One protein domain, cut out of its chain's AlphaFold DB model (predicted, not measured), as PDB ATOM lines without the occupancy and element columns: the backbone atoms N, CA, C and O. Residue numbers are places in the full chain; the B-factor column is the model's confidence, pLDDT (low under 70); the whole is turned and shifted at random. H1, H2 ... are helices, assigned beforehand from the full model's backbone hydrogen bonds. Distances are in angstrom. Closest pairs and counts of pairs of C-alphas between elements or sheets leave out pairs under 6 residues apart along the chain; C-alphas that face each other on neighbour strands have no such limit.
ATOM      1  N   LEU A  26      62.602  80.818 149.459       83.19
ATOM      2  CA  LEU A  26      62.444  79.769 148.457       83.19
ATOM      3  C   LEU A  26      63.561  78.735 148.646       83.19
ATOM      4  O   LEU A  26      64.713  78.990 148.314       83.19
ATOM      5  N   ALA A  27      63.226  77.571 149.205       80.44
ATOM      6  CA  ALA A  27      64.206  76.530 149.526       80.44
ATOM      7  C   ALA A  27      64.999  76.044 148.295       80.44
ATOM      8  O   ALA A  27      66.172  75.707 148.410       80.44
ATOM      9  N   GLU A  28      64.380  76.070 147.114       76.62
ATOM     10  CA  GLU A  28      64.998  75.696 145.835       76.62
ATOM     11  C   GLU A  28      66.128  76.638 145.384       76.62
ATOM     12  O   GLU A  28      67.003  76.221 144.634       76.62
ATOM     13  N   THR A  29      66.161  77.890 145.857       71.88
ATOM     14  CA  THR A  29      67.216  78.855 145.501       71.88
ATOM     15  C   THR A  29      68.332  78.931 146.539       71.88
ATOM     16  O   THR A  29      69.273  79.701 146.369       71.88
ATOM     17  N   VAL A  30      68.279  78.121 147.603       76.19
ATOM     18  CA  VAL A  30      69.278  78.143 148.688       76.19
ATOM     19  C   VAL A  30      70.665  77.717 148.199       76.19
ATOM     20  O   VAL A  30      71.668  78.263 148.658       76.19
ATOM     21  N   GLU A  31      70.744  76.791 147.242       78.12
ATOM     22  CA  GLU A  31      72.020  76.331 146.675       78.12
ATOM     23  C   GLU A  31      72.825  77.477 146.045       78.12
ATOM     24  O   GLU A  31      74.036  77.557 146.249       78.12
ATOM     25  N   ALA A  32      72.143  78.436 145.409       73.12
ATOM     26  CA  ALA A  32      72.756  79.626 144.817       73.12
ATOM     27  C   ALA A  32      73.479  80.526 145.836       73.12
ATOM     28  O   ALA A  32      74.376  81.279 145.468       73.12
ATOM     29  N   PHE A  33      73.102  80.466 147.118       73.81
ATOM     30  CA  PHE A  33      73.766  81.230 148.182       73.81
ATOM     31  C   PHE A  33      75.003  80.523 148.743       73.81
ATOM     32  O   PHE A  33      75.847  81.172 149.361       73.81
ATOM     33  N   ASN A  34      75.105  79.205 148.555       79.62
ATOM     34  CA  ASN A  34      76.242  78.405 149.007       79.62
ATOM     35  C   ASN A  34      77.326  78.276 147.929       79.62
ATOM     36  O   ASN A  34      78.492  78.048 148.259       79.62
ATOM     37  N   ASP A  35      76.953  78.428 146.659       84.06
ATOM     38  CA  ASP A  35      77.883  78.403 145.538       84.06
ATOM     39  C   ASP A  35      78.620  79.748 145.395       84.06
ATOM     40  O   ASP A  35      78.048  80.784 145.049       84.06
ATOM     41  N   LYS A  36      79.931  79.726 145.662       80.62
ATOM     42  CA  LYS A  36      80.814  80.896 145.519       80.62
ATOM     43  C   LYS A  36      80.987  81.323 144.063       80.62
ATOM     44  O   LYS A  36      81.254  82.498 143.819       80.62
ATOM     45  N   ASP A  37      80.816  80.391 143.132       80.38
ATOM     46  CA  ASP A  37      80.968  80.604 141.699       80.38
ATOM     47  C   ASP A  37      79.622  80.866 141.006       80.38
ATOM     48  O   ASP A  37      79.604  81.101 139.799       80.38
ATOM     49  N   PHE A  38      78.511  80.937 141.758       78.56
ATOM     50  CA  PHE A  38      77.151  81.149 141.236       78.56
ATOM     51  C   PHE A  38      77.061  82.318 140.247       78.56
ATOM     52  O   PHE A  38      76.418  82.246 139.202       78.56
ATOM     53  N   TRP A  39      77.727  83.420 140.585       77.19
ATOM     54  CA  TRP A  39      77.740  84.636 139.781       77.19
ATOM     55  C   TRP A  39      78.797  84.619 138.663       77.19
ATOM     56  O   TRP A  39      78.719  85.413 137.725       77.19
ATOM     57  N   GLY A  40      79.778  83.721 138.747       77.31
ATOM     58  CA  GLY A  40      80.897  83.621 137.821       77.31
ATOM     59  C   GLY A  40      81.860  84.815 137.854       77.31
ATOM     60  O   GLY A  40      81.701  85.794 138.582       77.31
ATOM     61  N   GLU A  41      82.892  84.744 137.013       75.31
ATOM     62  CA  GLU A  41      84.015  85.697 136.985       75.31
ATOM     63  C   GLU A  41      83.624  87.121 136.519       75.31
ATOM     64  O   GLU A  41      84.319  88.095 136.803       75.31
ATOM     65  N   HIS A  42      82.494  87.274 135.817       72.00
ATOM     66  CA  HIS A  42      82.128  88.506 135.102       72.00
ATOM     67  C   HIS A  42      80.837  89.167 135.616       72.00
ATOM     68  O   HIS A  42      80.057  89.687 134.821       72.00
ATOM     69  N   ASN A  43      80.605  89.165 136.934       75.50
ATOM     70  CA  ASN A  43      79.371  89.703 137.536       75.50
ATOM     71  C   ASN A  43      79.455  91.151 138.058       75.50
ATOM     72  O   ASN A  43      78.540  91.636 138.723       75.50
ATOM     73  N   TYR A  44      80.551  91.864 137.808       74.31
ATOM     74  CA  TYR A  44      80.671  93.259 138.224       74.31
ATOM     75  C   TYR A  44      80.582  94.197 137.018       74.31
ATOM     76  O   TYR A  44      81.195  93.986 135.970       74.31
ATOM     77  N   ILE A  45      79.801  95.262 137.181       75.75
ATOM     78  CA  ILE A  45      79.741  96.388 136.251       75.75
ATOM     79  C   ILE A  45      80.318  97.579 137.001       75.75
ATOM     80  O   ILE A  45      79.968  97.811 138.161       75.75
ATOM     81  N   LYS A  46      81.244  98.295 136.364       78.38
ATOM     82  CA  LYS A  46      81.824  99.491 136.969       78.38
ATOM     83  C   LYS A  46      80.758 100.591 137.042       78.38
ATOM     84  O   LYS A  46      80.034 100.756 136.064       78.38
ATOM     85  N   PRO A  47      80.660 101.345 138.149       76.50
ATOM     86  CA  PRO A  47      79.663 102.407 138.295       76.50
ATOM     87  C   PRO A  47      79.697 103.462 137.182       76.50
ATOM     88  O   PRO A  47      78.669 104.046 136.860       76.50
ATOM     89  N   GLU A  48      80.871 103.711 136.602       84.12
ATOM     90  CA  GLU A  48      81.098 104.707 135.552       84.12
ATOM     91  C   GLU A  48      80.696 104.213 134.153       84.12
ATOM     92  O   GLU A  48      80.700 104.986 133.197       84.12
ATOM     93  N   GLU A  49      80.381 102.925 134.016       77.44
ATOM     94  CA  GLU A  49      79.994 102.313 132.754       77.44
ATOM     95  C   GLU A  49      78.469 102.284 132.593       77.44
ATOM     96  O   GLU A  49      77.736 101.914 133.510       77.44
ATOM     97  N   SER A  50      77.979 102.621 131.395       84.06
ATOM     98  CA  SER A  50      76.563 102.453 131.069       84.06
ATOM     99  C   SER A  50      76.174 100.976 131.108       84.06
ATOM    100  O   SER A  50      76.830 100.125 130.500       84.06
ATOM    101  N   ILE A  51      75.065 100.663 131.784       81.88
ATOM    102  CA  ILE A  51      74.598  99.281 131.916       81.88
ATOM    103  C   ILE A  51      74.292  98.674 130.534       81.88
ATOM    104  O   ILE A  51      74.637  97.519 130.280       81.88
ATOM    105  N   ASP A  52      73.741  99.459 129.605       82.25
ATOM    106  CA  ASP A  52      73.442  99.006 128.240       82.25
ATOM    107  C   ASP A  52      74.709  98.650 127.450       82.25
ATOM    108  O   ASP A  52      74.743  97.678 126.687       82.25
ATOM    109  N   GLU A  53      75.773  99.436 127.624       85.00
ATOM    110  CA  GLU A  53      77.067  99.190 126.985       85.00
ATOM    111  C   GLU A  53      77.737  97.944 127.567       85.00
ATOM    112  O   GLU A  53      78.228  97.095 126.809       85.00
ATOM    113  N   ALA A  54      77.665  97.781 128.891       84.19
ATOM    114  CA  ALA A  54      78.147  96.601 129.593       84.19
ATOM    115  C   ALA A  54      77.435  95.333 129.092       84.19
ATOM    116  O   ALA A  54      78.102  94.379 128.683       84.19
ATOM    117  N   ILE A  55      76.096  95.335 129.024       84.06
ATOM    118  CA  ILE A  55      75.292  94.204 128.524       84.06
ATOM    119  C   ILE A  55      75.677  93.853 127.084       84.06
ATOM    120  O   ILE A  55      75.938  92.686 126.780       84.06
ATOM    121  N   LYS A  56      75.784  94.846 126.189       86.62
ATOM    122  CA  LYS A  56      76.198  94.613 124.793       86.62
ATOM    123  C   LYS A  56      77.583  93.974 124.706       86.62
ATOM    124  O   LYS A  56      77.795  93.077 123.883       86.62
ATOM    125  N   ARG A  57      78.538  94.422 125.525       85.94
ATOM    126  CA  ARG A  57      79.897  93.865 125.556       85.94
ATOM    127  C   ARG A  57      79.905  92.428 126.078       85.94
ATOM    128  O   ARG A  57      80.511  91.567 125.437       85.94
ATOM    129  N   TYR A  58      79.224  92.155 127.190       83.12
ATOM    130  CA  TYR A  58      79.145  90.811 127.766       83.12
ATOM    131  C   TYR A  58      78.427  89.833 126.832       83.12
ATOM    132  O   TYR A  58      78.950  88.751 126.576       83.12
ATOM    133  N   GLY A  59      77.316  90.244 126.214       84.06
ATOM    134  CA  GLY A  59      76.600  89.430 125.230       84.06
ATOM    135  C   GLY A  59      77.468  89.038 124.027       84.06
ATOM    136  O   GLY A  59      77.426  87.892 123.585       84.06
ATOM    137  N   LYS A  60      78.321  89.946 123.526       86.88
ATOM    138  CA  LYS A  60      79.295  89.620 122.465       86.88
ATOM    139  C   LYS A  60      80.337  88.597 122.918       86.88
ATOM    140  O   LYS A  60      80.725  87.742 122.128       86.88
ATOM    141  N   ARG A  61      80.814  88.695 124.161       83.50
ATOM    142  CA  ARG A  61      81.812  87.767 124.710       83.50
ATOM    143  C   ARG A  61      81.229  86.372 124.924       83.50
ATOM    144  O   ARG A  61      81.884  85.406 124.560       83.50
ATOM    145  N   LEU A  62      80.004  86.279 125.444       83.31
ATOM    146  CA  LEU A  62      79.300  85.008 125.636       83.31
ATOM    147  C   LEU A  62      79.056  84.283 124.308       83.31
ATOM    148  O   LEU A  62      79.351  83.099 124.218       83.31
ATOM    149  N   LYS A  63      78.626  85.001 123.259       86.44
ATOM    150  CA  LYS A  63      78.451  84.413 121.917       86.44
ATOM    151  C   LYS A  63      79.728  83.756 121.383       86.44
ATOM    152  O   LYS A  63      79.654  82.664 120.851       86.44
ATOM    153  N   ARG A  64      80.894  84.382 121.588       85.31
ATOM    154  CA  ARG A  64      82.201  83.842 121.159       85.31
ATOM    155  C   ARG A  64      82.689  82.639 121.968       85.31
ATOM    156  O   ARG A  64      83.595  81.960 121.518       85.31
ATOM    157  N   LEU A  65      82.180  82.439 123.186       80.62
ATOM    158  CA  LEU A  65      82.521  81.283 124.026       80.62
ATOM    159  C   LEU A  65      81.647  80.058 123.710       80.62
ATOM    160  O   LEU A  65      81.965  78.962 124.156       80.62
ATOM    161  N   GLN A  66      80.528  80.264 123.007       73.88
ATOM    162  CA  GLN A  66      79.575  79.224 122.608       73.88
ATOM    163  C   GLN A  66      79.777  78.745 121.158       73.88
ATOM    164  O   GLN A  66      79.100  77.806 120.741       73.88
ATOM    165  N   GLU A  67      80.676  79.392 120.411       58.28
ATOM    166  CA  GLU A  67      81.192  78.968 119.099       58.28
ATOM    167  C   GLU A  67      82.448  78.107 119.278       58.28
ATOM    168  O   GLU A  67      82.575  77.107 118.536       58.28
TER     169      GLU A  67
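AT A GLANCE: This is residues 26 to 67 of the 67 residues of an uncharacterized protein of Bacteroidetes bacterium HGW-Bacteroidetes-12 (UniProt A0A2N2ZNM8). One long helix, H2, stands at one side of an open model, and a long winding link leads away from its start to a single-turn helix, H1, far off on its own. The link folds back near residues 46 to 49, and residues 26 to 41 stand free. The printed part has 42 residues with two named helices, H1 then H2, and no named strand. The class is all helix, though under half of the residues, 19, are in named elements. The whole is only just loose, close to extended, with a radius of gyration of the C-alphas of 13.6 A, and flat, spanning 34 by 30 by 16 A.

HOW THE PARTS SIT: H2, residues 51 to 65, and H1, residues 31 to 34, are apart. In H2 every O i to N i+4 pair is within hydrogen-bond range; H1 is too short for such a pair.

IN THESE COORDINATES: H2 is 21.2 A long, from C-alpha 51 at (74.598, 99.281, 131.916) to C-alpha 65 at (82.521, 81.283, 124.026). H1 measures 5.3 A, beginning at C-alpha 31 (72.020, 76.331, 146.675).

THE WHOLE: The two C-alphas farthest apart, those of Ala 27 and Glu 48, are 35.7 A apart. The link from H1 to H2, 16 residues, is long. The printed part has no cut; its mean pLDDT is 79.5, with residue 67 under 70.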